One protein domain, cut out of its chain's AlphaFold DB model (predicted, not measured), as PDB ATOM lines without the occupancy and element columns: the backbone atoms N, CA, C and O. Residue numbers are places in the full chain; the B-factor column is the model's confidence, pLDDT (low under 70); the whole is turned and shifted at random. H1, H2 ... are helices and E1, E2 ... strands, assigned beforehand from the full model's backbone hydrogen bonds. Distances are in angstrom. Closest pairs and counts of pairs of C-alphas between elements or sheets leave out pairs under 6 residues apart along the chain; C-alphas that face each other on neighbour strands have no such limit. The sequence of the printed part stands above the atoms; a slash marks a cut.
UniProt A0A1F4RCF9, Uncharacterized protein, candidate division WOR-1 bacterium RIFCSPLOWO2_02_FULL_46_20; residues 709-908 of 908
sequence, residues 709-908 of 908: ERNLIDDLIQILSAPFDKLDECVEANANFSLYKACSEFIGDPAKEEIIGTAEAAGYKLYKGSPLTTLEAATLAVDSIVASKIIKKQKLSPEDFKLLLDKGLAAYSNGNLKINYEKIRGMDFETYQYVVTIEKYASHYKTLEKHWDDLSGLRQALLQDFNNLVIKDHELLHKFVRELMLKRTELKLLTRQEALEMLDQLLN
ATOM      1  N   GLU A 709      -3.190 -53.552  11.616       90.38
ATOM      2  CA  GLU A 709      -1.768 -53.793  11.907       90.38
ATOM      3  C   GLU A 709      -0.930 -53.760  10.631       90.38
ATOM      4  O   GLU A 709       0.134 -53.149  10.592       90.38
ATOM      5  N   ARG A 710      -1.436 -54.371   9.557       89.75
ATOM      6  CA  ARG A 710      -0.756 -54.372   8.266       89.75
ATOM      7  C   ARG A 710      -0.631 -52.966   7.674       89.75
ATOM      8  O   ARG A 710       0.456 -52.600   7.240       89.75
ATOM      9  N   ASN A 711      -1.703 -52.175   7.705       89.81
ATOM     10  CA  ASN A 711      -1.660 -50.781   7.257       89.81
ATOM     11  C   ASN A 711      -0.668 -49.954   8.090       89.81
ATOM     12  O   ASN A 711       0.076 -49.158   7.534       89.81
ATOM     13  N   LEU A 712      -0.603 -50.192   9.404       91.19
ATOM     14  CA  LEU A 712       0.367 -49.548  10.289       91.19
ATOM     15  C   LEU A 712       1.809 -49.934   9.965       91.19
ATOM     16  O   LEU A 712       2.689 -49.083  10.021       91.19
ATOM     17  N   ILE A 713       2.067 -51.196   9.613       91.81
ATOM     18  CA  ILE A 713       3.386 -51.632   9.139       91.81
ATOM     19  C   ILE A 713       3.757 -50.877   7.858       91.81
ATOM     20  O   ILE A 713       4.859 -50.338   7.781       91.81
ATOM     21  N   ASP A 714       2.843 -50.803   6.887       90.81
ATOM     22  CA  ASP A 714       3.064 -50.086   5.626       90.81
ATOM     23  C   ASP A 714       3.308 -48.578   5.867       90.81
ATOM     24  O   ASP A 714       4.243 -48.006   5.301       90.81
ATOM     25  N   ASP A 715       2.540 -47.949   6.763       92.62
ATOM     26  CA  ASP A 715       2.732 -46.552   7.168       92.62
ATOM     27  C   ASP A 715       4.095 -46.345   7.858       92.62
ATOM     28  O   ASP A 715       4.831 -45.419   7.519       92.62
ATOM     29  N   LEU A 716       4.480 -47.225   8.790       92.69
ATOM     30  CA  LEU A 716       5.776 -47.160   9.478       92.69
ATOM     31  C   LEU A 716       6.947 -47.321   8.508       92.69
ATOM     32  O   LEU A 716       7.941 -46.614   8.648       92.69
ATOM     33  N   ILE A 717       6.840 -48.211   7.519       93.44
ATOM     34  CA  ILE A 717       7.859 -48.358   6.471       93.44
ATOM     35  C   ILE A 717       8.035 -47.033   5.727       93.44
ATOM     36  O   ILE A 717       9.170 -46.604   5.537       93.44
ATOM     37  N   GLN A 718       6.940 -46.366   5.342       93.06
ATOM     38  CA  GLN A 718       7.006 -45.064   4.668       93.06
ATOM     39  C   GLN A 718       7.674 -44.005   5.541       93.06
ATOM     40  O   GLN A 718       8.551 -43.292   5.055       93.06
ATOM     41  N   ILE A 719       7.319 -43.941   6.828       93.62
ATOM     42  CA  ILE A 719       7.963 -43.037   7.783       93.62
ATOM     43  C   ILE A 719       9.463 -43.328   7.866       93.62
ATOM     44  O   ILE A 719      10.258 -42.404   7.735       93.62
ATOM     45  N   LEU A 720       9.863 -44.588   8.060       92.31
ATOM     46  CA  LEU A 720      11.262 -44.993   8.243       92.31
ATOM     47  C   LEU A 720      12.114 -44.827   6.983       92.31
ATOM     48  O   LEU A 720      13.318 -44.614   7.100       92.31
ATOM     49  N   SER A 721      11.515 -44.921   5.795       92.88
ATOM     50  CA  SER A 721      12.214 -44.690   4.532       92.88
ATOM     51  C   SER A 721      12.201 -43.230   4.081       92.88
ATOM     52  O   SER A 721      12.943 -42.914   3.161       92.88
ATOM     53  N   ALA A 722      11.380 -42.362   4.687       92.50
ATOM     54  CA  ALA A 722      11.183 -40.986   4.235       92.50
ATOM     55  C   ALA A 722      12.515 -40.216   4.115       92.50
ATOM     56  O   ALA A 722      13.355 -40.310   5.015       92.50
ATOM     57  N   PRO A 723      12.709 -39.402   3.058       90.88
ATOM     58  CA  PRO A 723      13.991 -38.772   2.744       90.88
ATOM     59  C   PRO A 723      14.252 -37.493   3.566       90.88
ATOM     60  O   PRO A 723      14.902 -36.572   3.082       90.88
ATOM     61  N   PHE A 724      13.743 -37.440   4.796       91.19
ATOM     62  CA  PHE A 724      13.852 -36.309   5.719       91.19
ATOM     63  C   PHE A 724      14.528 -36.752   7.012       91.19
ATOM     64  O   PHE A 724      14.524 -37.936   7.344       91.19
ATOM     65  N   ASP A 725      15.104 -35.820   7.761       88.19
ATOM     66  CA  ASP A 725      15.831 -36.160   8.987       88.19
ATOM     67  C   ASP A 725      14.962 -36.018  10.250       88.19
ATOM     68  O   ASP A 725      15.179 -36.726  11.235       88.19
ATOM     69  N   LYS A 726      13.942 -35.146  10.238       91.44
ATOM     70  CA  LYS A 726      13.090 -34.877  11.409       91.44
ATOM     71  C   LYS A 726      11.777 -35.653  11.375       91.44
ATOM     72  O   LYS A 726      11.182 -35.837  10.316       91.44
ATOM     73  N   LEU A 727      11.282 -36.023  12.562       93.50
ATOM     74  CA  LEU A 727      10.003 -36.724  12.735       93.50
ATOM     75  C   LEU A 727       8.845 -35.997  12.044       93.50
ATOM     76  O   LEU A 727       8.101 -36.630  11.305       93.50
ATOM     77  N   ASP A 728       8.705 -34.689  12.270       92.56
ATOM     78  CA  ASP A 728       7.580 -33.914  11.735       92.56
ATOM     79  C   ASP A 728       7.534 -33.938  10.204       92.56
ATOM     80  O   ASP A 728       6.493 -34.243   9.630       92.56
ATOM     81  N   GLU A 729       8.676 -33.723   9.550       92.75
ATOM     82  CA  GLU A 729       8.801 -33.767   8.088       92.75
ATOM     83  C   GLU A 729       8.526 -35.186   7.549       92.75
ATOM     84  O   GLU A 729       7.871 -35.362   6.521       92.75
ATOM     85  N   CYS A 730       8.956 -36.229   8.273       92.62
ATOM     86  CA  CYS A 730       8.642 -37.617   7.920       92.62
ATOM     87  C   CYS A 730       7.146 -37.924   8.049       92.62
ATOM     88  O   CYS A 730       6.584 -38.619   7.206       92.62
ATOM     89  N   VAL A 731       6.498 -37.415   9.099       93.50
ATOM     90  CA  VAL A 731       5.065 -37.590   9.369       93.50
ATOM     91  C   VAL A 731       4.216 -36.881   8.320       93.50
ATOM     92  O   VAL A 731       3.224 -37.445   7.865       93.50
ATOM     93  N   GLU A 732       4.629 -35.694   7.882       89.38
ATOM     94  CA  GLU A 732       3.968 -34.947   6.806       89.38
ATOM     95  C   GLU A 732       4.049 -35.664   5.448       89.38
ATOM     96  O   GLU A 732       3.167 -35.502   4.605       89.38
ATOM     97  N   ALA A 733       5.058 -36.517   5.244       86.44
ATOM     98  CA  ALA A 733       5.195 -37.323   4.034       86.44
ATOM     99  C   ALA A 733       4.213 -38.512   3.960       86.44
ATOM    100  O   ALA A 733       4.047 -39.096   2.886       86.44
ATOM    101  N   ASN A 734       3.549 -38.876   5.065       91.75
ATOM    102  CA  ASN A 734       2.545 -39.942   5.118       91.75
ATOM    103  C   ASN A 734       1.185 -39.376   5.572       91.75
ATOM    104  O   ASN A 734       1.013 -38.908   6.699       91.75
ATOM    105  N   ALA A 735       0.184 -39.462   4.693       89.25
ATOM    106  CA  ALA A 735      -1.138 -38.880   4.940       89.25
ATOM    107  C   ALA A 735      -1.842 -39.460   6.186       89.25
ATOM    108  O   ALA A 735      -2.554 -38.734   6.882       89.25
ATOM    109  N   ASN A 736      -1.624 -40.741   6.498       92.06
ATOM    110  CA  ASN A 736      -2.231 -41.388   7.661       92.06
ATOM    111  C   ASN A 736      -1.605 -40.888   8.968       92.06
ATOM    112  O   ASN A 736      -2.328 -40.483   9.873       92.06
ATOM    113  N   PHE A 737      -0.276 -40.827   9.064       91.94
ATOM    114  CA  PHE A 737       0.420 -40.288  10.233       91.94
ATOM    115  C   PHE A 737       0.180 -38.791  10.422       91.94
ATOM    116  O   PHE A 737       0.087 -38.340  11.565       91.94
ATOM    117  N   SER A 738      -0.010 -38.037   9.336       91.00
ATOM    118  CA  SER A 738      -0.491 -36.653   9.404       91.00
ATOM    119  C   SER A 738      -1.861 -36.567  10.092       91.00
ATOM    120  O   SER A 738      -2.042 -35.770  11.014       91.00
ATOM    121  N   LEU A 739      -2.806 -37.445   9.729       91.56
ATOM    122  CA  LEU A 739      -4.097 -37.560  10.416       91.56
ATOM    123  C   LEU A 739      -3.942 -38.027  11.877       91.56
ATOM    124  O   LEU A 739      -4.625 -37.520  12.765       91.56
ATOM    125  N   TYR A 740      -3.038 -38.965  12.160       93.31
ATOM    126  CA  TYR A 740      -2.781 -39.457  13.519       93.31
ATOM    127  C   TYR A 740      -2.245 -38.347  14.436       93.31
ATOM    128  O   TYR A 740      -2.708 -38.203  15.574       93.31
ATOM    129  N   LYS A 741      -1.324 -37.518  13.929       93.81
ATOM    130  CA  LYS A 741      -0.822 -36.316  14.609       93.81
ATOM    131  C   LYS A 741      -1.955 -35.327  14.873       93.81
ATOM    132  O   LYS A 741      -2.147 -34.919  16.016       93.81
ATOM    133  N   ALA A 742      -2.763 -35.038  13.857       92.06
ATOM    134  CA  ALA A 742      -3.954 -34.202  13.970       92.06
ATOM    135  C   ALA A 742      -4.922 -34.695  15.071       92.06
ATOM    136  O   ALA A 742      -5.347 -33.921  15.930       92.06
ATOM    137  N   CYS A 743      -5.213 -35.999  15.138       92.94
ATOM    138  CA  CYS A 743      -6.010 -36.572  16.228       92.94
ATOM    139  C   CYS A 743      -5.353 -36.385  17.607       92.94
ATOM    140  O   CYS A 743      -6.048 -36.080  18.577       92.94
ATOM    141  N   SER A 744      -4.030 -36.549  17.716       93.69
ATOM    142  CA  SER A 744      -3.284 -36.326  18.965       93.69
ATOM    143  C   SER A 744      -3.395 -34.878  19.451       93.69
ATOM    144  O   SER A 744      -3.699 -34.639  20.625       93.69
ATOM    145  N   GLU A 745      -3.225 -33.917  18.543       92.81
ATOM    146  CA  GLU A 745      -3.372 -32.486  18.818       92.81
ATOM    147  C   GLU A 745      -4.810 -32.124  19.207       92.81
ATOM    148  O   GLU A 745      -5.015 -31.389  20.174       92.81
ATOM    149  N   PHE A 746      -5.806 -32.693  18.518       93.12
ATOM    150  CA  PHE A 746      -7.222 -32.500  18.833       93.12
ATOM    151  C   PHE A 746      -7.591 -33.020  20.228       93.12
ATOM    152  O   PHE A 746      -8.355 -32.378  20.938       93.12
ATOM    153  N   ILE A 747      -7.045 -34.155  20.675       91.88
ATOM    154  CA  ILE A 747      -7.282 -34.630  22.050       91.88
ATOM    155  C   ILE A 747      -6.675 -33.672  23.080       91.88
ATOM    156  O   ILE A 747      -7.255 -33.483  24.151       91.88
ATOM    157  N   GLY A 748      -5.511 -33.091  22.775       89.94
ATOM    158  CA  GLY A 748      -4.861 -32.098  23.631       89.94
ATOM    159  C   GLY A 748      -5.647 -30.789  23.728       89.94
ATOM    160  O   GLY A 748      -5.697 -30.190  24.802       89.94
ATOM    161  N   ASP A 749      -6.288 -30.375  22.633       90.25
ATOM    162  CA  ASP A 749      -7.136 -29.185  22.568       90.25
ATOM    163  C   ASP A 749      -8.362 -29.392  21.651       90.25
ATOM    164  O   ASP A 749      -8.342 -29.010  20.473       90.25
ATOM    165  N   PRO A 750      -9.469 -29.948  22.185       86.81
ATOM    166  CA  PRO A 750     -10.670 -30.215  21.395       86.81
ATOM    167  C   PRO A 750     -11.388 -28.951  20.901       86.81
ATOM    168  O   PRO A 750     -12.364 -29.058  20.162       86.81
ATOM    169  N   ALA A 751     -10.982 -27.751  21.330       81.44
ATOM    170  CA  ALA A 751     -11.605 -26.501  20.899       81.44
ATOM    171  C   ALA A 751     -11.161 -26.062  19.493       81.44
ATOM    172  O   ALA A 751     -11.830 -25.225  18.893       81.44
ATOM    173  N   LYS A 752     -10.071 -26.618  18.952       77.94
ATOM    174  CA  LYS A 752      -9.581 -26.287  17.607       77.94
ATOM    175  C   LYS A 752     -10.470 -26.920  16.532       77.94
ATOM    176  O   LYS A 752     -10.562 -28.140  16.435       77.94
ATOM    177  N   GLU A 753     -11.116 -26.084  15.723       61.75
ATOM    178  CA  GLU A 753     -12.182 -26.494  14.791       61.75
ATOM    179  C   GLU A 753     -11.677 -27.083  13.453       61.75
ATOM    180  O   GLU A 753     -12.479 -27.616  12.692       61.75
ATOM    181  N   GLU A 754     -10.369 -27.034  13.165       65.62
ATOM    182  CA  GLU A 754      -9.835 -27.275  11.806       65.62
ATOM    183  C   GLU A 754      -8.974 -28.544  11.642       65.62
ATOM    184  O   GLU A 754      -8.472 -28.805  10.553       65.62
ATOM    185  N   ILE A 755      -8.773 -29.339  12.697       72.38
ATOM    186  CA  ILE A 755      -7.740 -30.396  12.689       72.38
ATOM    187  C   ILE A 755      -8.271 -31.762  12.216       72.38
ATOM    188  O   ILE A 755      -7.537 -32.535  11.605       72.38
ATOM    189  N   ILE A 756      -9.543 -32.072  12.478       85.81
ATOM    190  CA  ILE A 756     -10.196 -33.332  12.082       85.81
ATOM    191  C   ILE A 756     -11.590 -33.056  11.502       85.81
ATOM    192  O   ILE A 756     -12.123 -31.957  11.651       85.81
ATOM    193  N   GLY A 757     -12.194 -34.052  10.850       87.00
ATOM    194  CA  GLY A 757     -13.531 -33.920  10.271       87.00
ATOM    195  C   GLY A 757     -14.598 -33.509  11.298       87.00
ATOM    196  O   GLY A 757     -14.573 -33.910  12.465       87.00
ATOM    197  N   THR A 758     -15.545 -32.668  10.864       88.81
ATOM    198  CA  THR A 758     -16.564 -32.070  11.743       88.81
ATOM    199  C   THR A 758     -17.451 -33.121  12.414       88.81
ATOM    200  O   THR A 758     -17.790 -32.965  13.585       88.81
ATOM    201  N   ALA A 759     -17.816 -34.194  11.704       89.06
ATOM    202  CA  ALA A 759     -18.682 -35.241  12.244       89.06
ATOM    203  C   ALA A 759     -17.966 -36.067  13.325       89.06
ATOM    204  O   ALA A 759     -18.537 -36.359  14.378       89.06
ATOM    205  N   GLU A 760     -16.692 -36.385  13.100       90.44
ATOM    206  CA  GLU A 760     -15.829 -37.100  14.033       90.44
ATOM    207  C   GLU A 760     -15.593 -36.273  15.303       90.44
ATOM    208  O   GLU A 760     -15.767 -36.782  16.416       90.44
ATOM    209  N   ALA A 761     -15.279 -34.980  15.152       90.81
ATOM    210  CA  ALA A 761     -15.145 -34.042  16.265       90.81
ATOM    211  C   ALA A 761     -16.449 -33.924  17.066       90.81
ATOM    212  O   ALA A 761     -16.432 -34.001  18.299       90.81
ATOM    213  N   ALA A 762     -17.586 -33.793  16.376       92.06
ATOM    214  CA  ALA A 762     -18.897 -33.693  17.000       92.06
ATOM    215  C   ALA A 762     -19.242 -34.962  17.796       92.06
ATOM    216  O   ALA A 762     -19.675 -34.866  18.946       92.06
ATOM    217  N   GLY A 763     -18.996 -36.149  17.234       92.38
ATOM    218  CA  GLY A 763     -19.192 -37.430  17.917       92.38
ATOM    219  C   GLY A 763     -18.319 -37.551  19.169       92.38
ATOM    220  O   GLY A 763     -18.819 -37.850  20.257       92.38
ATOM    221  N   TYR A 764     -17.030 -37.222  19.053       92.69
ATOM    222  CA  TYR A 764     -16.095 -37.217  20.179       92.69
ATOM    223  C   TYR A 764     -16.557 -36.299  21.315       92.69
ATOM    224  O   TYR A 764     -16.670 -36.724  22.472       92.69
ATOM    225  N   LYS A 765     -16.867 -35.041  20.986       92.62
ATOM    226  CA  LYS A 765     -17.325 -34.024  21.941       92.62
ATOM    227  C   LYS A 765     -18.652 -34.418  22.576       92.62
ATOM    228  O   LYS A 765     -18.777 -34.335  23.802       92.62
ATOM    229  N   LEU A 766     -19.603 -34.930  21.789       93.62
ATOM    230  CA  LEU A 766     -20.885 -35.415  22.296       93.62
ATOM    231  C   LEU A 766     -20.675 -36.532  23.318       93.62
ATOM    232  O   LEU A 766     -21.283 -36.483  24.388       93.62
ATOM    233  N   TYR A 767     -19.795 -37.502  23.051       92.38
ATOM    234  CA  TYR A 767     -19.507 -38.581  23.997       92.38
ATOM    235  C   TYR A 767     -18.822 -38.055  25.266       92.38
ATOM    236  O   TYR A 767     -19.332 -38.257  26.372       92.38
ATOM    237  N   LYS A 768     -17.735 -37.282  25.132       91.44
ATOM    238  CA  LYS A 768     -16.971 -36.719  26.264       91.44
ATOM    239  C   LYS A 768     -17.727 -35.648  27.059       91.44
ATOM    240  O   LYS A 768     -17.368 -35.374  28.198       91.44
ATOM    241  N   GLY A 769     -18.819 -35.107  26.517       89.69
ATOM    242  CA  GLY A 769     -19.623 -34.067  27.169       89.69
ATOM    243  C   GLY A 769     -19.056 -32.662  27.010       89.69
ATOM    244  O   GLY A 769     -19.373 -31.795  27.820       89.69
ATOM    245  N   SER A 770     -18.246 -32.451  25.978       90.31
ATOM    246  CA  SER A 770     -17.750 -31.134  25.596       90.31
ATOM    247  C   SER A 770     -18.837 -30.345  24.849       90.31
ATOM    248  O   SER A 770     -19.695 -30.956  24.203       90.31
ATOM    249  N   PRO A 771     -18.828 -29.001  24.913       89.50
ATOM    250  CA  PRO A 771     -19.728 -28.173  24.115       89.50
ATOM    251  C   PRO A 771     -19.557 -28.433  22.614       89.50
ATOM    252  O   PRO A 771     -18.433 -28.601  22.146       89.50
ATOM    253  N   LEU A 772     -20.675 -28.437  21.885       90.62
ATOM    254  CA  LEU A 772     -20.710 -28.537  20.426       90.62
ATOM    255  C   LEU A 772     -20.936 -27.152  19.820       90.62
ATOM    256  O   LEU A 772     -21.756 -26.381  20.329       90.62
ATOM    257  N   THR A 773     -20.264 -26.856  18.713       89.88
ATOM    258  CA  THR A 773     -20.590 -25.694  17.878       89.88
ATOM    259  C   THR A 773     -21.895 -25.929  17.113       89.88
ATOM    260  O   THR A 773     -22.396 -27.053  17.017       89.88
ATOM    261  N   THR A 774     -22.462 -24.872  16.524       89.12
ATOM    262  CA  THR A 774     -23.657 -24.996  15.672       89.12
ATOM    263  C   THR A 774     -23.414 -25.926  14.482       89.12
ATOM    264  O   THR A 774     -24.300 -26.699  14.122       89.12
ATOM    265  N   LEU A 775     -22.217 -25.870  13.885       89.12
ATOM    266  CA  LEU A 775     -21.851 -26.707  12.745       89.12
ATOM    267  C   LEU A 775     -21.698 -28.175  13.170       89.12
ATOM    268  O   LEU A 775     -22.263 -29.055  12.530       89.12
ATOM    269  N   GLU A 776     -21.023 -28.434  14.291       91.06
ATOM    270  CA  GLU A 776     -20.864 -29.781  14.851       91.06
ATOM    271  C   GLU A 776     -22.214 -30.410  15.200       91.06
ATOM    272  O   GLU A 776     -22.506 -31.534  14.793       91.06
ATOM    273  N   ALA A 777     -23.083 -29.668  15.890       90.38
ATOM    274  CA  ALA A 777     -24.416 -30.142  16.244       90.38
ATOM    275  C   ALA A 777     -25.271 -30.485  15.010       90.38
ATOM    276  O   ALA A 777     -26.061 -31.424  15.074       90.38
ATOM    277  N   ALA A 778     -25.099 -29.766  13.895       91.00
ATOM    278  CA  ALA A 778     -25.824 -30.019  12.648       91.00
ATOM    279  C   ALA A 778     -25.378 -31.304  11.923       91.00
ATOM    280  O   ALA A 778     -26.149 -31.845  11.136       91.00
ATOM    281  N   THR A 779     -24.165 -31.800  12.187       91.06
ATOM    282  CA  THR A 779     -23.670 -33.067  11.609       91.06
ATOM    283  C   THR A 779     -24.146 -34.307  12.366       91.06
ATOM    284  O   THR A 779     -24.079 -35.417  11.842       91.06
ATOM    285  N   LEU A 780     -24.645 -34.136  13.593       90.81
ATOM    286  CA  LEU A 780     -25.116 -35.231  14.430       90.81
ATOM    287  C   LEU A 780     -26.611 -35.470  14.239       90.81
ATOM    288  O   LEU A 780     -27.423 -34.545  14.226       90.81
ATOM    289  N   ALA A 781     -26.997 -36.742  14.199       91.06
ATOM    290  CA  ALA A 781     -28.401 -37.101  14.254       91.06
ATOM    291  C   ALA A 781     -29.006 -36.696  15.614       91.06
ATOM    292  O   ALA A 781     -28.449 -36.976  16.680       91.06
ATOM    293  N   VAL A 782     -30.172 -36.045  15.582       90.94
ATOM    294  CA  VAL A 782     -30.821 -35.481  16.781       90.94
ATOM    295  C   VAL A 782     -31.100 -36.555  17.838       90.94
ATOM    296  O   VAL A 782     -30.983 -36.310  19.037       90.94
ATOM    297  N   ASP A 783     -31.429 -37.772  17.411       92.06
ATOM    298  CA  ASP A 783     -31.683 -38.901  18.303       92.06
ATOM    299  C   ASP A 783     -30.410 -39.403  19.012       92.06
ATOM    300  O   ASP A 783     -30.505 -39.827  20.165       92.06
ATOM    301  N   SER A 784     -29.222 -39.267  18.412       92.19
ATOM    302  CA  SER A 784     -27.934 -39.534  19.074       92.19
ATOM    303  C   SER A 784     -27.651 -38.525  20.195       92.19
ATOM    304  O   SER A 784     -27.191 -38.902  21.276       92.19
ATOM    305  N   ILE A 785     -28.023 -37.253  20.007       92.56
ATOM    306  CA  ILE A 785     -27.934 -36.223  21.057       92.56
ATOM    307  C   ILE A 785     -28.863 -36.580  22.227       92.56
ATOM    308  O   ILE A 785     -28.455 -36.538  23.391       92.56
ATOM    309  N   VAL A 786     -30.105 -36.981  21.934       92.88
ATOM    310  CA  VAL A 786     -31.072 -37.411  22.959       92.88
ATOM    311  C   VAL A 786     -30.609 -38.678  23.680       92.88
ATOM    312  O   VAL A 786     -30.722 -38.756  24.906       92.88
ATOM    313  N   ALA A 787     -30.033 -39.648  22.967       93.44
ATOM    314  CA  ALA A 787     -29.444 -40.839  23.573       93.44
ATOM    315  C   ALA A 787     -28.333 -40.472  24.575       93.44
ATOM    316  O   ALA A 787     -28.352 -40.952  25.712       93.44
ATOM    317  N   SER A 788     -27.439 -39.546  24.213       93.19
ATOM    318  CA  SER A 788     -26.390 -39.044  25.111       93.19
ATOM    319  C   SER A 788     -26.967 -38.366  26.363       93.19
ATOM    320  O   SER A 788     -26.514 -38.650  27.477       93.19
ATOM    321  N   LYS A 789     -28.027 -37.547  26.225       93.44
ATOM    322  CA  LYS A 789     -28.747 -36.955  27.374       93.44
ATOM    323  C   LYS A 789     -29.235 -38.038  28.343       93.44
ATOM    324  O   LYS A 789     -29.048 -37.901  29.551       93.44
ATOM    325  N   ILE A 790     -29.825 -39.123  27.829       94.19
ATOM    326  CA  ILE A 790     -30.333 -40.243  28.643       94.19
ATOM    327  C   ILE A 790     -29.193 -40.929  29.400       94.19
ATOM    328  O   ILE A 790     -29.287 -41.104  30.616       94.19
ATOM    329  N   ILE A 791     -28.110 -41.295  28.705       92.94
ATOM    330  CA  ILE A 791     -26.953 -41.974  29.311       92.94
ATOM    331  C   ILE A 791     -26.314 -41.108  30.404       92.94
ATOM    332  O   ILE A 791     -25.987 -41.606  31.484       92.94
ATOM    333  N   LYS A 792     -26.225 -39.794  30.173       91.44
ATOM    334  CA  LYS A 792     -25.688 -38.805  31.120       91.44
ATOM    335  C   LYS A 792     -26.686 -38.354  32.187       91.44
ATOM    336  O   LYS A 792     -26.346 -37.503  33.007       91.44
ATOM    337  N   LYS A 793     -27.896 -38.925  32.210       93.69
ATOM    338  CA  LYS A 793     -28.977 -38.596  33.158       93.69
ATOM    339  C   LYS A 793     -29.367 -37.111  33.147       93.69
ATOM    340  O   LYS A 793     -29.708 -36.542  34.183       93.69
ATOM    341  N   GLN A 794     -29.314 -36.480  31.978       92.38
ATOM    342  CA  GLN A 794     -29.768 -35.110  31.764       92.38
ATOM    343  C   GLN A 794     -31.296 -35.059  31.599       92.38
ATOM    344  O   GLN A 794     -31.945 -36.059  31.286       92.38
ATOM    345  N   LYS A 795     -31.892 -33.883  31.829       91.69
ATOM    346  CA  LYS A 795     -33.344 -33.684  31.714       91.69
ATOM    347  C   LYS A 795     -33.776 -33.705  30.241       91.69
ATOM    348  O   LYS A 795     -33.195 -32.994  29.427       91.69
ATOM    349  N   LEU A 796     -34.817 -34.479  29.932       92.56
ATOM    350  CA  LEU A 796     -35.424 -34.554  28.598       92.56
ATOM    351  C   LEU A 796     -36.571 -33.548  28.439       92.56
ATOM    352  O   LEU A 796     -37.319 -33.305  29.392       92.56
ATOM    353  N   SER A 797     -36.716 -32.983  27.240       93.06
ATOM    354  CA  SER A 797     -37.849 -32.129  26.868       93.06
ATOM    355  C   SER A 797     -39.036 -32.945  26.315       93.06
ATOM    356  O   SER A 797     -38.878 -34.118  25.966       93.06
ATOM    357  N   PRO A 798     -40.243 -32.357  26.212       92.06
ATOM    358  CA  PRO A 798     -41.379 -32.982  25.524       92.06
ATOM    359  C   PRO A 798     -41.071 -33.420  24.081       92.06
ATOM    360  O   PRO A 798     -41.529 -34.473  23.636       92.06
ATOM    361  N   GLU A 799     -40.266 -32.642  23.362       93.00
ATOM    362  CA  GLU A 799     -39.834 -32.914  21.988       93.00
ATOM    363  C   GLU A 799     -38.883 -34.113  21.927       93.00
ATOM    364  O   GLU A 799     -39.033 -34.956  21.041       93.00
ATOM    365  N   ASP A 800     -37.973 -34.243  22.902       94.00
ATOM    366  CA  ASP A 800     -37.100 -35.415  23.031       94.00
ATOM    367  C   ASP A 800     -37.949 -36.699  23.175       94.00
ATOM    368  O   ASP A 800     -37.683 -37.708  22.520       94.00
ATOM    369  N   PHE A 801     -39.022 -36.670  23.979       91.81
ATOM    370  CA  PHE A 801     -39.918 -37.824  24.148       91.81
ATOM    371  C   PHE A 801     -40.670 -38.196  22.868       91.81
ATOM    372  O   PHE A 801     -40.809 -39.384  22.565       91.81
ATOM    373  N   LYS A 802     -41.137 -37.199  22.110       92.56
ATOM    374  CA  LYS A 802     -41.777 -37.422  20.809       92.56
ATOM    375  C   LYS A 802     -40.798 -38.066  19.824       92.56
ATOM    376  O   LYS A 802     -41.141 -39.068  19.202       92.56
ATOM    377  N   LEU A 803     -39.567 -37.559  19.755       93.50
ATOM    378  CA  LEU A 803     -38.527 -38.099  18.880       93.50
ATOM    379  C   LEU A 803     -38.215 -39.571  19.187       93.50
ATOM    380  O   LEU A 803     -38.114 -40.382  18.268       93.50
ATOM    381  N   LEU A 804     -38.100 -39.941  20.467       93.56
ATOM    382  CA  LEU A 804     -37.833 -41.328  20.869       93.56
ATOM    383  C   LEU A 804     -38.946 -42.295  20.439       93.56
ATOM    384  O   LEU A 804     -38.654 -43.434  20.072       93.56
ATOM    385  N   LEU A 805     -40.208 -41.857  20.488       92.00
ATOM    386  CA  LEU A 805     -41.351 -42.637  20.004       92.00
ATOM    387  C   LEU A 805     -41.306 -42.777  18.476       92.00
ATOM    388  O   LEU A 805     -41.381 -43.895  17.967       92.00
ATOM    389  N   ASP A 806     -41.103 -41.668  17.761       91.56
ATOM    390  CA  ASP A 806     -41.071 -41.624  16.292       91.56
ATOM    391  C   ASP A 806     -39.927 -42.479  15.713       91.56
ATOM    392  O   ASP A 806     -40.085 -43.148  14.687       91.56
ATOM    393  N   LYS A 807     -38.776 -42.513  16.396       91.81
ATOM    394  CA  LYS A 807     -37.594 -43.304  16.012       91.81
ATOM    395  C   LYS A 807     -37.615 -44.746  16.545       91.81
ATOM    396  O   LYS A 807     -36.683 -45.502  16.289       91.81
ATOM    397  N   GLY A 808     -38.662 -45.166  17.266       90.44
ATOM    398  CA  GLY A 808     -38.796 -46.542  17.775       90.44
ATOM    399  C   GLY A 808     -37.799 -46.915  18.886       90.44
ATOM    400  O   GLY A 808     -37.451 -48.093  19.056       90.44
ATOM    401  N   LEU A 809     -37.331 -45.909  19.630       92.75
ATOM    402  CA  LEU A 809     -36.411 -46.005  20.771       92.75
ATOM    403  C   LEU A 809     -37.153 -46.032  22.119       92.75
ATOM    404  O   LEU A 809     -36.589 -46.421  23.143       92.75
ATOM    405  N   ALA A 810     -38.432 -45.661  22.123       93.19
ATOM    406  CA  ALA A 810     -39.340 -45.793  23.251       93.19
ATOM    407  C   ALA A 810     -40.723 -46.270  22.784       93.19
ATOM    408  O   ALA A 810     -41.066 -46.175  21.608       93.19
ATOM    409  N   ALA A 811     -41.524 -46.779  23.716       92.06
ATOM    410  CA  ALA A 811     -42.918 -47.140  23.479       92.06
ATOM    411  C   ALA A 811     -43.766 -46.859  24.724       92.06
ATOM    412  O   ALA A 811     -43.257 -46.880  25.847       92.06
ATOM    413  N   TYR A 812     -45.068 -46.641  24.540       89.06
ATOM    414  CA  TYR A 812     -46.001 -46.604  25.663       89.06
ATOM    415  C   TYR A 812     -46.340 -48.019  26.127       89.06
ATOM    416  O   TYR A 812     -46.715 -48.882  25.337       89.06
ATOM    417  N   SER A 813     -46.240 -48.245  27.432       83.56
ATOM    418  CA  SER A 813     -46.679 -49.471  28.090       83.56
ATOM    419  C   SER A 813     -47.444 -49.089  29.352       83.56
ATOM    420  O   SER A 813     -46.909 -48.411  30.228       83.56
ATOM    421  N   ASN A 814     -48.720 -49.476  29.428       80.69
ATOM    422  CA  ASN A 814     -49.626 -49.148  30.538       80.69
ATOM    423  C   ASN A 814     -49.695 -47.639  30.859       80.69
ATOM    424  O   ASN A 814     -49.653 -47.245  32.020       80.69
ATOM    425  N   GLY A 815     -49.743 -46.788  29.827       81.75
ATOM    426  CA  GLY A 815     -49.803 -45.325  29.973       81.75
ATOM    427  C   GLY A 815     -48.477 -44.647  30.339       81.75
ATOM    428  O   GLY A 815     -48.400 -43.424  30.304       81.75
ATOM    429  N   ASN A 816     -47.420 -45.414  30.617       86.12
ATOM    430  CA  ASN A 816     -46.091 -44.892  30.921       86.12
ATOM    431  C   ASN A 816     -45.154 -45.045  29.720       86.12
ATOM    432  O   ASN A 816     -45.164 -46.068  29.030       86.12
ATOM    433  N   LEU A 817     -44.314 -44.038  29.488       87.56
ATOM    434  CA  LEU A 817     -43.258 -44.120  28.486       87.56
ATOM    435  C   LEU A 817     -42.160 -45.075  28.973       87.56
ATOM    436  O   LEU A 817     -41.538 -44.846  30.011       87.56
ATOM    437  N   LYS A 818     -41.890 -46.128  28.203       93.62
ATOM    438  CA  LYS A 818     -40.800 -47.073  28.450       93.62
ATOM    439  C   LYS A 818     -39.707 -46.878  27.401       93.62
ATOM    440  O   LYS A 818     -39.903 -47.192  26.229       93.62
ATOM    441  N   ILE A 819     -38.552 -46.378  27.837       93.25
ATOM    442  CA  ILE A 819     -37.353 -46.225  27.000       93.25
ATOM    443  C   ILE A 819     -36.666 -47.587  26.843       93.25
ATOM    444  O   ILE A 819     -36.502 -48.322  27.820       93.25
ATOM    445  N   ASN A 820     -36.247 -47.920  25.621       94.50
ATOM    446  CA  ASN A 820     -35.443 -49.106  25.338       94.50
ATOM    447  C   ASN A 820     -33.955 -48.792  25.562       94.50
ATOM    448  O   ASN A 820     -33.264 -48.309  24.666       94.50
ATOM    449  N   TYR A 821     -33.462 -49.050  26.775       94.75
ATOM    450  CA  TYR A 821     -32.085 -48.729  27.156       94.75
ATOM    451  C   TYR A 821     -31.036 -49.500  26.347       94.75
ATOM    452  O   TYR A 821     -29.944 -48.983  26.131       94.75
ATOM    453  N   GLU A 822     -31.342 -50.707  25.881       94.81
ATOM    454  CA  GLU A 822     -30.449 -51.501  25.041       94.81
ATOM    455  C   GLU A 822     -30.219 -50.841  23.675       94.81
ATOM    456  O   GLU A 822     -29.087 -50.825  23.198       94.81
ATOM    457  N   LYS A 823     -31.253 -50.243  23.070       94.62
ATOM    458  CA  LYS A 823     -31.112 -49.449  21.837       94.62
ATOM    459  C   LYS A 823     -30.409 -48.114  22.083       94.62
ATOM    460  O   LYS A 823     -29.531 -47.746  21.313       94.62
ATOM    461  N   ILE A 824     -30.731 -47.427  23.185       95.19
ATOM    462  CA  ILE A 824     -30.058 -46.170  23.568       95.19
ATOM    463  C   ILE A 824     -28.551 -46.379  23.755       95.19
ATOM    464  O   ILE A 824     -27.756 -45.597  23.247       95.19
ATOM    465  N   ARG A 825     -28.143 -47.458  24.430       93.19
ATOM    466  CA  ARG A 825     -26.722 -47.821  24.561       93.19
ATOM    467  C   ARG A 825     -26.079 -48.179  23.223       93.19
ATOM    468  O   ARG A 825     -24.894 -47.937  23.062       93.19
ATOM    469  N   GLY A 826     -26.840 -48.747  22.289       91.62
ATOM    470  CA  GLY A 826     -26.378 -49.007  20.925       91.62
ATOM    471  C   GLY A 826     -25.995 -47.731  20.181       91.62
ATOM    472  O   GLY A 826     -24.946 -47.676  19.549       91.62
ATOM    473  N   MET A 827     -26.805 -46.681  20.327       91.56
ATOM    474  CA  MET A 827     -26.526 -45.358  19.754       91.56
ATOM    475  C   MET A 827     -25.379 -44.630  20.469       91.56
ATOM    476  O   MET A 827     -24.545 -43.982  19.841       91.56
ATOM    477  N   ASP A 828     -25.301 -44.756  21.794       90.12
ATOM    478  CA  ASP A 828     -24.155 -44.251  22.558       90.12
ATOM    479  C   ASP A 828     -22.858 -44.960  22.142       90.12
ATOM    480  O   ASP A 828     -21.810 -44.328  22.030       90.12
ATOM    481  N   PHE A 829     -22.936 -46.260  21.837       89.00
ATOM    482  CA  PHE A 829     -21.813 -47.032  21.320       89.00
ATOM    483  C   PHE A 829     -21.371 -46.574  19.922       89.00
ATOM    484  O   PHE A 829     -20.171 -46.461  19.705       89.00
ATOM    485  N   GLU A 830     -22.292 -46.250  19.010       87.94
ATOM    486  CA  GLU A 830     -21.955 -45.621  17.718       87.94
ATOM    487  C   GLU A 830     -21.168 -44.316  17.934       87.94
ATOM    488  O   GLU A 830     -20.108 -44.111  17.353       87.94
ATOM    489  N   THR A 831     -21.627 -43.464  18.854       87.81
ATOM    490  CA  THR A 831     -20.926 -42.207  19.174       87.81
ATOM    491  C   THR A 831     -19.550 -42.478  19.806       87.81
ATOM    492  O   THR A 831     -18.564 -41.806  19.503       87.81
ATOM    493  N   TYR A 832     -19.454 -43.503  20.655       88.00
ATOM    494  CA  TYR A 832     -18.199 -43.968  21.248       88.00
ATOM    495  C   TYR A 832     -17.201 -44.493  20.206       88.00
ATOM    496  O   TYR A 832     -16.000 -44.383  20.437       88.00
ATOM    497  N   GLN A 833     -17.644 -45.030  19.064       87.00
ATOM    498  CA  GLN A 833     -16.725 -45.484  18.013       87.00
ATOM    499  C   GLN A 833     -15.864 -44.335  17.474       87.00
ATOM    500  O   GLN A 833     -14.677 -44.551  17.258       87.00
ATOM    501  N   TYR A 834     -16.391 -43.108  17.371       89.12
ATOM    502  CA  TYR A 834     -15.578 -41.930  17.028       89.12
ATOM    503  C   TYR A 834     -14.495 -41.648  18.071       89.12
ATOM    504  O   TYR A 834     -13.360 -41.337  17.716       89.12
ATOM    505  N   VAL A 835     -14.819 -41.807  19.360       89.44
ATOM    506  CA  VAL A 835     -13.835 -41.680  20.446       89.44
ATOM    507  C   VAL A 835     -12.750 -42.731  20.317       89.44
ATOM    508  O   VAL A 835     -11.579 -42.379  20.382       89.44
ATOM    509  N   VAL A 836     -13.125 -43.992  20.088       87.75
ATOM    510  CA  VAL A 836     -12.159 -45.076  19.882       87.75
ATOM    511  C   VAL A 836     -11.250 -44.754  18.703       87.75
ATOM    512  O   VAL A 836     -10.042 -44.806  18.873       87.75
ATOM    513  N   THR A 837     -11.794 -44.370  17.547       88.88
ATOM    514  CA  THR A 837     -10.990 -44.044  16.359       88.88
ATOM    515  C   THR A 837     -10.018 -42.895  16.625       88.88
ATOM    516  O   THR A 837      -8.826 -43.045  16.379       88.88
ATOM    517  N   ILE A 838     -10.488 -41.773  17.184       90.81
ATOM    518  CA  ILE A 838      -9.646 -40.596  17.456       90.81
ATOM    519  C   ILE A 838      -8.577 -40.902  18.513       90.81
ATOM    520  O   ILE A 838      -7.413 -40.564  18.318       90.81
ATOM    521  N   GLU A 839      -8.940 -41.555  19.622       90.88
ATOM    522  CA  GLU A 839      -7.987 -41.929  20.680       90.88
ATOM    523  C   GLU A 839      -6.963 -42.946  20.189       90.88
ATOM    524  O   GLU A 839      -5.788 -42.860  20.547       90.88
ATOM    525  N   LYS A 840      -7.388 -43.874  19.332       90.69
ATOM    526  CA  LYS A 840      -6.515 -44.866  18.718       90.69
ATOM    527  C   LYS A 840      -5.532 -44.214  17.747       90.69
ATOM    528  O   LYS A 840      -4.333 -44.388  17.917       90.69
ATOM    529  N   TYR A 841      -5.999 -43.369  16.832       92.12
ATOM    530  CA  TYR A 841      -5.139 -42.611  15.915       92.12
ATOM    531  C   TYR A 841      -4.167 -41.692  16.655       92.12
ATOM    532  O   TYR A 841      -2.978 -41.676  16.355       92.12
ATOM    533  N   ALA A 842      -4.622 -40.999  17.697       92.12
ATOM    534  CA  ALA A 842      -3.726 -40.241  18.560       92.12
ATOM    535  C   ALA A 842      -2.670 -41.133  19.233       92.12
ATOM    536  O   ALA A 842      -1.506 -40.746  19.334       92.12
ATOM    537  N   SER A 843      -3.059 -42.331  19.684       91.94
ATOM    538  CA  SER A 843      -2.130 -43.320  20.233       91.94
ATOM    539  C   SER A 843      -1.115 -43.790  19.191       91.94
ATOM    540  O   SER A 843       0.033 -44.007  19.561       91.94
ATOM    541  N   HIS A 844      -1.491 -43.909  17.912       93.06
ATOM    542  CA  HIS A 844      -0.563 -44.290  16.844       93.06
ATOM    543  C   HIS A 844       0.607 -43.299  16.767       93.06
ATOM    544  O   HIS A 844       1.771 -43.695  16.823       93.06
ATOM    545  N   TYR A 845       0.294 -41.999  16.717       94.31
ATOM    546  CA  TYR A 845       1.305 -40.942  16.677       94.31
ATOM    547  C   TYR A 845       2.116 -40.857  17.976       94.31
ATOM    548  O   TYR A 845       3.340 -40.828  17.921       94.31
ATOM    549  N   LYS A 846       1.468 -40.890  19.148       94.75
ATOM    550  CA  LYS A 846       2.176 -40.821  20.441       94.75
ATOM    551  C   LYS A 846       3.117 -42.000  20.667       94.75
ATOM    552  O   LYS A 846       4.180 -41.831  21.253       94.75
ATOM    553  N   THR A 847       2.737 -43.196  20.221       94.12
ATOM    554  CA  THR A 847       3.626 -44.357  20.279       94.12
ATOM    555  C   THR A 847       4.796 -44.181  19.309       94.12
ATOM    556  O   THR A 847       5.929 -44.426  19.713       94.12
ATOM    557  N   LEU A 848       4.570 -43.702  18.078       94.12
ATOM    558  CA  LEU A 848       5.668 -43.376  17.158       94.12
ATOM    559  C   LEU A 848       6.636 -42.352  17.775       94.12
ATOM    560  O   LEU A 848       7.838 -42.586  17.766       94.12
ATOM    561  N   GLU A 849       6.115 -41.261  18.340       95.25
ATOM    562  CA  GLU A 849       6.895 -40.210  19.005       95.25
ATOM    563  C   GLU A 849       7.716 -40.773  20.176       95.25
ATOM    564  O   GLU A 849       8.921 -40.545  20.258       95.25
ATOM    565  N   LYS A 850       7.094 -41.586  21.041       95.38
ATOM    566  CA  LYS A 850       7.751 -42.242  22.186       95.38
ATOM    567  C   LYS A 850       8.930 -43.128  21.769       95.38
ATOM    568  O   LYS A 850       9.912 -43.195  22.501       95.38
ATOM    569  N   HIS A 851       8.813 -43.834  20.646       94.25
ATOM    570  CA  HIS A 851       9.836 -44.767  20.147       94.25
ATOM    571  C   HIS A 851      10.741 -44.145  19.077       94.25
ATOM    572  O   HIS A 851      11.543 -44.848  18.461       94.25
ATOM    573  N   TRP A 852      10.624 -42.838  18.828       93.88
ATOM    574  CA  TRP A 852      11.300 -42.205  17.702       93.88
ATOM    575  C   TRP A 852      12.820 -42.261  17.803       93.88
ATOM    576  O   TRP A 852      13.471 -42.435  16.779       93.88
ATOM    577  N   ASP A 853      13.393 -42.152  19.000       92.31
ATOM    578  CA  ASP A 853      14.849 -42.198  19.179       92.31
ATOM    579  C   ASP A 853      15.422 -43.562  18.758       92.31
ATOM    580  O   ASP A 853      16.384 -43.630  17.987       92.31
ATOM    581  N   ASP A 854      14.775 -44.656  19.170       90.00
ATOM    582  CA  ASP A 854      15.174 -46.018  18.797       90.00
ATOM    583  C   ASP A 854      14.973 -46.265  17.292       90.00
ATOM    584  O   ASP A 854      15.854 -46.787  16.599       90.00
ATOM    585  N   LEU A 855      13.828 -45.830  16.754       92.62
ATOM    586  CA  LEU A 855      13.522 -45.908  15.324       92.62
ATOM    587  C   LEU A 855      14.469 -45.040  14.485       92.62
ATOM    588  O   LEU A 855      14.855 -45.435  13.387       92.62
ATOM    589  N   SER A 856      14.911 -43.901  15.007       90.75
ATOM    590  CA  SER A 856      15.931 -43.051  14.393       90.75
ATOM    591  C   SER A 856      17.286 -43.741  14.363       90.75
ATOM    592  O   SER A 856      17.981 -43.659  13.352       90.75
ATOM    593  N   GLY A 857      17.638 -44.502  15.401       91.06
ATOM    594  CA  GLY A 857      18.808 -45.382  15.384       91.06
ATOM    595  C   GLY A 857      18.763 -46.391  14.232       91.06
ATOM    596  O   GLY A 857      19.743 -46.549  13.499       91.06
ATOM    597  N   LEU A 858      17.604 -47.014  13.999       91.94
ATOM    598  CA  LEU A 858      17.387 -47.897  12.850       91.94
ATOM    599  C   LEU A 858      17.505 -47.150  11.509       91.94
ATOM    600  O   LEU A 858      18.166 -47.639  10.590       91.94
ATOM    601  N   ARG A 859      16.905 -45.961  11.391       93.12
ATOM    602  CA  ARG A 859      17.015 -45.116  10.189       93.12
ATOM    603  C   ARG A 859      18.466 -44.770   9.878       93.12
ATOM    604  O   ARG A 859      18.884 -44.865   8.729       93.12
ATOM    605  N   GLN A 860      19.250 -44.422  10.893       91.38
ATOM    606  CA  GLN A 860      20.674 -44.135  10.736       91.38
ATOM    607  C   GLN A 860      21.457 -45.373  10.289       91.38
ATOM    608  O   GLN A 860      22.326 -45.260   9.431       91.38
ATOM    609  N   ALA A 861      21.121 -46.565  10.790       92.69
ATOM    610  CA  ALA A 861      21.731 -47.810  10.325       92.69
ATOM    611  C   ALA A 861      21.417 -48.103   8.841       92.69
ATOM    612  O   ALA A 861      22.303 -48.498   8.087       92.69
ATOM    613  N   LEU A 862      20.178 -47.856   8.401       92.19
ATOM    614  CA  LEU A 862      19.775 -47.964   6.991       92.19
ATOM    615  C   LEU A 862      20.506 -46.950   6.103       92.19
ATOM    616  O   LEU A 862      21.018 -47.304   5.039       92.19
ATOM    617  N   LEU A 863      20.591 -45.701   6.561       91.31
ATOM    618  CA  LEU A 863      21.302 -44.630   5.873       91.31
ATOM    619  C   LEU A 863      22.799 -44.941   5.741       91.31
ATOM    620  O   LEU A 863      23.383 -44.729   4.678       91.31
ATOM    621  N   GLN A 864      23.413 -45.483   6.795       89.88
ATOM    622  CA  GLN A 864      24.801 -45.940   6.784       89.88
ATOM    623  C   GLN A 864      25.023 -47.048   5.758       89.88
ATOM    624  O   GLN A 864      25.980 -46.958   4.995       89.88
ATOM    625  N   ASP A 865      24.138 -48.043   5.684       90.50
ATOM    626  CA  ASP A 865      24.250 -49.124   4.701       90.50
ATOM    627  C   ASP A 865      24.161 -48.588   3.268       90.50
ATOM    628  O   ASP A 865      25.038 -48.860   2.449       90.50
ATOM    629  N   PHE A 866      23.165 -47.753   2.963       90.44
ATOM    630  CA  PHE A 866      22.997 -47.184   1.621       90.44
ATOM    631  C   PHE A 866      24.148 -46.250   1.239       90.44
ATOM    632  O   PHE A 866      24.671 -46.334   0.123       90.44
ATOM    633  N   ASN A 867      24.623 -45.428   2.175       86.69
ATOM    634  CA  ASN A 867      25.813 -44.614   1.970       86.69
ATOM    635  C   ASN A 867      27.060 -45.489   1.770       86.69
ATOM    636  O   ASN A 867      27.826 -45.248   0.842       86.69
ATOM    637  N   ASN A 868      27.262 -46.552   2.552       85.12
ATOM    638  CA  ASN A 868      28.378 -47.492   2.383       85.12
ATOM    639  C   ASN A 868      28.328 -48.209   1.028       85.12
ATOM    640  O   ASN A 868      29.372 -48.411   0.402       85.12
ATOM    641  N   LEU A 869      27.133 -48.478   0.522       85.62
ATOM    642  CA  LEU A 869      26.912 -49.071  -0.790       85.62
ATOM    643  C   LEU A 869      26.912 -48.035  -1.930       85.62
ATOM    644  O   LEU A 869      26.847 -48.411  -3.093       85.62
ATOM    645  N   VAL A 870      27.047 -46.734  -1.654       83.12
ATOM    646  CA  VAL A 870      26.937 -45.678  -2.686       83.12
ATOM    647  C   VAL A 870      25.584 -45.743  -3.433       83.12
ATOM    648  O   VAL A 870      25.484 -45.362  -4.598       83.12
ATOM    649  N   ILE A 871      24.531 -46.254  -2.789       85.25
ATOM    650  CA  ILE A 871      23.195 -46.376  -3.378       85.25
ATOM    651  C   ILE A 871      22.385 -45.144  -2.982       85.25
ATOM    652  O   ILE A 871      22.073 -44.943  -1.812       85.25
ATOM    653  N   LYS A 872      22.027 -44.327  -3.975       84.19
ATOM    654  CA  LYS A 872      21.267 -43.078  -3.807       84.19
ATOM    655  C   LYS A 872      19.877 -43.176  -4.434       84.19
ATOM    656  O   LYS A 872      19.480 -42.337  -5.232       84.19
ATOM    657  N   ASP A 873      19.174 -44.256  -4.121       87.00
ATOM    658  CA  ASP A 873      17.829 -44.528  -4.626       87.00
ATOM    659  C   ASP A 873      16.872 -44.712  -3.441       87.00
ATOM    660  O   ASP A 873      16.935 -45.707  -2.716       87.00
ATOM    661  N   HIS A 874      16.015 -43.710  -3.233       89.44
ATOM    662  CA  HIS A 874      15.028 -43.696  -2.156       89.44
ATOM    663  C   HIS A 874      13.921 -44.740  -2.366       89.44
ATOM    664  O   HIS A 874      13.448 -45.340  -1.401       89.44
ATOM    665  N   GLU A 875      13.520 -45.011  -3.611       91.50
ATOM    666  CA  GLU A 875      12.498 -46.022  -3.895       91.50
ATOM    667  C   GLU A 875      13.040 -47.429  -3.614       91.50
ATOM    668  O   GLU A 875      12.352 -48.272  -3.030       91.50
ATOM    669  N   LEU A 876      14.304 -47.669  -3.969       92.50
ATOM    670  CA  LEU A 876      15.007 -48.895  -3.609       92.50
ATOM    671  C   LEU A 876      15.139 -49.046  -2.090       92.50
ATOM    672  O   LEU A 876      14.904 -50.141  -1.581       92.50
ATOM    673  N   LEU A 877      15.470 -47.970  -1.363       92.88
ATOM    674  CA  LEU A 877      15.489 -47.990   0.102       92.88
ATOM    675  C   LEU A 877      14.127 -48.394   0.662       92.88
ATOM    676  O   LEU A 877      14.054 -49.311   1.475       92.88
ATOM    677  N   HIS A 878      13.055 -47.747   0.208       93.00
ATOM    678  CA  HIS A 878      11.697 -48.053   0.642       93.00
ATOM    679  C   HIS A 878      11.351 -49.536   0.432       93.00
ATOM    680  O   HIS A 878      10.919 -50.218   1.365       93.00
ATOM    681  N   LYS A 879      11.609 -50.069  -0.770       93.94
ATOM    682  CA  LYS A 879      11.393 -51.488  -1.098       93.94
ATOM    683  C   LYS A 879      12.232 -52.418  -0.219       93.94
ATOM    684  O   LYS A 879      11.727 -53.431   0.255       93.94
ATOM    685  N   PHE A 880      13.490 -52.067   0.030       94.19
ATOM    686  CA  PHE A 880      14.390 -52.860   0.861       94.19
ATOM    687  C   PHE A 880      13.937 -52.897   2.327       94.19
ATOM    688  O   PHE A 880      13.806 -53.974   2.905       94.19
ATOM    689  N   VAL A 881      13.611 -51.739   2.910       93.25
ATOM    690  CA  VAL A 881      13.073 -51.629   4.277       93.25
ATOM    691  C   VAL A 881      11.789 -52.434   4.418       93.25
ATOM    692  O   VAL A 881      11.651 -53.187   5.383       93.25
ATOM    693  N   ARG A 882      10.880 -52.334   3.439       92.75
ATOM    694  CA  ARG A 882       9.633 -53.100   3.413       92.75
ATOM    695  C   ARG A 882       9.885 -54.594   3.560       92.75
ATOM    696  O   ARG A 882       9.336 -55.227   4.457       92.75
ATOM    697  N   GLU A 883      10.718 -55.159   2.696       93.19
ATOM    698  CA  GLU A 883      10.981 -56.598   2.684       93.19
ATOM    699  C   GLU A 883      11.667 -57.083   3.972       93.19
ATOM    700  O   GLU A 883      11.331 -58.151   4.495       93.19
ATOM    701  N   LEU A 884      12.586 -56.291   4.534       91.81
ATOM    702  CA  LEU A 884      13.220 -56.615   5.812       91.81
ATOM    703  C   LEU A 884      12.227 -56.549   6.981       91.81
ATOM    704  O   LEU A 884      12.180 -57.469   7.802       91.81
ATOM    705  N   MET A 885      11.407 -55.496   7.053       90.56
ATOM    706  CA  MET A 885      10.414 -55.325   8.116       90.56
ATOM    707  C   MET A 885       9.344 -56.413   8.077       90.56
ATOM    708  O   MET A 885       9.044 -56.982   9.123       90.56
ATOM    709  N   LEU A 886       8.827 -56.779   6.899       88.69
ATOM    710  CA  LEU A 886       7.842 -57.859   6.766       88.69
ATOM    711  C   LEU A 886       8.381 -59.206   7.273       88.69
ATOM    712  O   LEU A 886       7.676 -59.951   7.944       88.69
ATOM    713  N   LYS A 887       9.660 -59.514   7.038       90.69
ATOM    714  CA  LYS A 887      10.283 -60.713   7.624       90.69
ATOM    715  C   LYS A 887      10.392 -60.618   9.149       90.69
ATOM    716  O   LYS A 887      10.187 -61.615   9.844       90.69
ATOM    717  N   ARG A 888      10.693 -59.435   9.692       90.19
ATOM    718  CA  ARG A 888      10.763 -59.216  11.149       90.19
ATOM    719  C   ARG A 888       9.399 -59.307  11.828       90.19
ATOM    720  O   ARG A 888       9.325 -59.824  12.943       90.19
ATOM    721  N   THR A 889       8.317 -58.871  11.181       85.50
ATOM    722  CA  THR A 889       6.959 -59.026  11.731       85.50
ATOM    723  C   THR A 889       6.539 -60.496  11.806       85.50
ATOM    724  O   THR A 889       5.833 -60.878  12.738       85.50
ATOM    725  N   GLU A 890       7.090 -61.351  10.942       86.38
ATOM    726  CA  GLU A 890       6.968 -62.816  10.991       86.38
ATOM    727  C   GLU A 890       7.944 -63.509  11.974       86.38
ATOM    728  O   GLU A 890       8.056 -64.736  11.974       86.38
ATOM    729  N   LEU A 891       8.633 -62.753  12.842       89.88
ATOM    730  CA  LEU A 891       9.619 -63.238  13.829       89.88
ATOM    731  C   LEU A 891      10.885 -63.856  13.226       89.88
ATOM    732  O   LEU A 891      11.638 -64.527  13.936       89.88
ATOM    733  N   LYS A 892      11.147 -63.646  11.936       92.44
ATOM    734  CA  LYS A 892      12.336 -64.196  11.292       92.44
ATOM    735  C   LYS A 892      13.583 -63.443  11.749       92.44
ATOM    736  O   LYS A 892      13.596 -62.212  11.733       92.44
ATOM    737  N   LEU A 893      14.631 -64.170  12.128       92.56
ATOM    738  CA  LEU A 893      15.959 -63.595  12.320       92.56
ATOM    739  C   LEU A 893      16.571 -63.305  10.942       92.56
ATOM    740  O   LEU A 893      16.687 -64.209  10.115       92.56
ATOM    741  N   LEU A 894      16.926 -62.049  10.682       92.75
ATOM    742  CA  LEU A 894      17.523 -61.641   9.413       92.75
ATOM    743  C   LEU A 894      19.009 -61.992   9.386       92.75
ATOM    744  O   LEU A 894      19.730 -61.730  10.351       92.75
ATOM    745  N   THR A 895      19.491 -62.515   8.263       91.56
ATOM    746  CA  THR A 895      20.925 -62.741   8.044       91.56
ATOM    747  C   THR A 895      21.504 -61.763   7.021       91.56
ATOM    748  O   THR A 895      20.795 -61.233   6.165       91.56
ATOM    749  N   ARG A 896      22.828 -61.550   7.072       89.25
ATOM    750  CA  ARG A 896      23.562 -60.754   6.068       89.25
ATOM    751  C   ARG A 896      23.323 -61.270   4.648       89.25
ATOM    752  O   ARG A 896      23.130 -60.479   3.733       89.25
ATOM    753  N   GLN A 897      23.360 -62.591   4.479       88.62
ATOM    754  CA  GLN A 897      23.203 -63.245   3.182       88.62
ATOM    755  C   GLN A 897      21.831 -62.938   2.575       88.62
ATOM    756  O   GLN A 897      21.747 -62.498   1.435       88.62
ATOM    757  N   GLU A 898      20.767 -63.079   3.363       90.88
ATOM    758  CA  GLU A 898      19.404 -62.802   2.899       90.88
ATOM    759  C   GLU A 898      19.192 -61.329   2.544       90.88
ATOM    760  O   GLU A 898      18.494 -61.026   1.578       90.88
ATOM    761  N   ALA A 899      19.796 -60.408   3.300       92.06
ATOM    762  CA  ALA A 899      19.751 -58.983   2.987       92.06
ATOM    763  C   ALA A 899      20.462 -58.669   1.659       92.06
ATOM    764  O   ALA A 899      19.931 -57.923   0.839       92.06
ATOM    765  N   LEU A 900      21.622 -59.281   1.402       90.50
ATOM    766  CA  LEU A 900      22.335 -59.142   0.128       90.50
ATOM    767  C   LEU A 900      21.540 -59.718  -1.051       90.50
ATOM    768  O   LEU A 900      21.440 -59.067  -2.088       90.50
ATOM    769  N   GLU A 901      20.966 -60.912  -0.894       90.94
ATOM    770  CA  GLU A 901      20.149 -61.562  -1.929       90.94
ATOM    771  C   GLU A 901      18.926 -60.716  -2.281       90.94
ATOM    772  O   GLU A 901      18.611 -60.523  -3.454       90.94
ATOM    773  N   MET A 902      18.265 -60.164  -1.266       92.31
ATOM    774  CA  MET A 902      17.127 -59.266  -1.429       92.31
ATOM    775  C   MET A 902      17.521 -57.966  -2.133       92.31
ATOM    776  O   MET A 902      16.828 -57.529  -3.048       92.31
ATOM    777  N   LEU A 903      18.644 -57.358  -1.746       91.75
ATOM    778  CA  LEU A 903      19.122 -56.142  -2.392       91.75
ATOM    779  C   LEU A 903      19.502 -56.388  -3.862       91.75
ATOM    780  O   LEU A 903      19.145 -55.577  -4.715       91.75
ATOM    781  N   ASP A 904      20.179 -57.496  -4.186       90.38
ATOM    782  CA  ASP A 904      20.493 -57.857  -5.580       90.38
ATOM    783  C   ASP A 904      19.217 -58.090  -6.400       90.38
ATOM    784  O   ASP A 904      19.122 -57.608  -7.527       90.38
ATOM    785  N   GLN A 905      18.206 -58.752  -5.829       91.94
ATOM    786  CA  GLN A 905      16.906 -58.936  -6.481       91.94
ATOM    787  C   GLN A 905      16.209 -57.608  -6.777       91.94
ATOM    788  O   GLN A 905      15.707 -57.441  -7.878       91.94
ATOM    789  N   LEU A 906      16.199 -56.664  -5.831       91.25
ATOM    790  CA  LEU A 906      15.551 -55.360  -6.011       91.25
ATOM    791  C   LEU A 906      16.304 -54.435  -6.974       91.25
ATOM    792  O   LEU A 906      15.722 -53.506  -7.532       91.25
ATOM    793  N   LEU A 907      17.606 -54.660  -7.149       85.94
ATOM    794  CA  LEU A 907      18.422 -53.924  -8.103       85.94
ATOM    795  C   LEU A 907      18.184 -54.387  -9.552       85.94
ATOM    796  O   LEU A 907      18.450 -53.598 -10.466       85.94
ATOM    797  N   ASN A 908      17.762 -55.635  -9.777       80.25
ATOM    798  CA  ASN A 908      17.546 -56.235 -11.105       80.25
ATOM    799  C   ASN A 908      16.091 -56.096 -11.565       80.25
ATOM    800  O   ASN A 908      15.914 -55.963 -12.798       80.25
TER     801      ASN A 908
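What this domain is: This is residues 709 to 908 of the 908 residues of an uncharacterized protein of candidate division WOR-1 bacterium RIFCSPLOWO2_02_FULL_46_20 (UniProt A0A1F4RCF9). The model is a rod built along one long helix, H8, with H3, H4 and H6 crossing it one after another along one side. At one end lie H7 and a small hairpin of E1 and E2; at the other, H1 packs on H9 and H10, and H11 on H10. The printed part has 200 residues with eleven named helices and two named strands, in the order H1 to H7, E1, E2, H8 to H11; the strands form an antiparallel sheet, and the class is mostly helix. It is only just loose, close to extended, with a radius of gyration of the C-alphas of 24.6 A and spans of 82 by 32 by 26 A.

How they stand to each other: H1, residues 709 to 721, touches H10, residues 874 to 889, at a steep tilt of 40 degrees, opposite ways, the closest C-alphas being those of Ser 721 and His 878, 5.2 A apart. With residues 720 to 721 alone, H1 touches H9, residues 852 to 868; the closest C-alphas, of Leu 720 and Arg 859, are 6.1 A apart. H2, residues 727 to 732, only just touches H1, with 3 pairs of C-alphas within 8 A, the closest those of Ile 719 and Cys 730 at 5.5 A. H2 and H3, residues 735 to 748, touch only at the corner, closest at the C-alphas of Glu 732 and Ser 738, 5.4 A. H8, residues 821 to 850, touches H3 with its residues 838 to 846 alone, about perpendicular at 71 degrees, only just beyond steep; the closest C-alphas, of Ser 744 and Ala 842, are 4.0 A apart. H8 touches H4, residues 758 to 768, about perpendicular at 74 degrees, closest at the C-alphas of Tyr 764 and Val 835, 5.0 A. H5, residues 774 to 779, touches H4, closest at the C-alphas of Ala 762 and Glu 776, 4.9 A. H6, residues 782 to 791, touches H8 about perpendicular at 89 degrees, closest at the C-alphas of Ala 787 and Ile 824, 5.4 A. H7, residues 798 to 806, touches H6, closest at the C-alphas of Val 786 and Asp 800, 6.4 A. E1, residues 810 to 813, and E2, residues 816 to 819, form an antiparallel hairpin, with N 811 and O 818 3.0 A apart and N 818 and O 811 2.8 A apart, within hydrogen-bond range. H8 and H9 meet only through their link. H11, residues 896 to 907, forms a helical hairpin with H10, closest at the C-alphas of Phe 880 and Leu 903, 6.6 A. Every O i to N i+4 pair is within hydrogen-bond range in H1 to H7 and H9 to H11, and 24 of 26 in H8.

Where its parts are: C-alpha 709 begins H1 at (-1.768, -53.793, 11.907). H8 runs 40.7 A from C-alpha 821 at (-32.085, -48.729, 27.156), with a kink of 29 degrees near residue 831. H3, H9 and H10 measure 20.2 A, 23.5 A and 22.2 A. H11 ends at C-alpha 907, (18.422, -53.924, -8.103).

The domain as a whole: The two C-alphas farthest apart, of Asn 814 and Val 870, are 83.5 A apart. The printed part has no cut and no long link, and it ends at residue 908, the chain's last. Its mean pLDDT is 90.6; residues 753 to 754 are under 70.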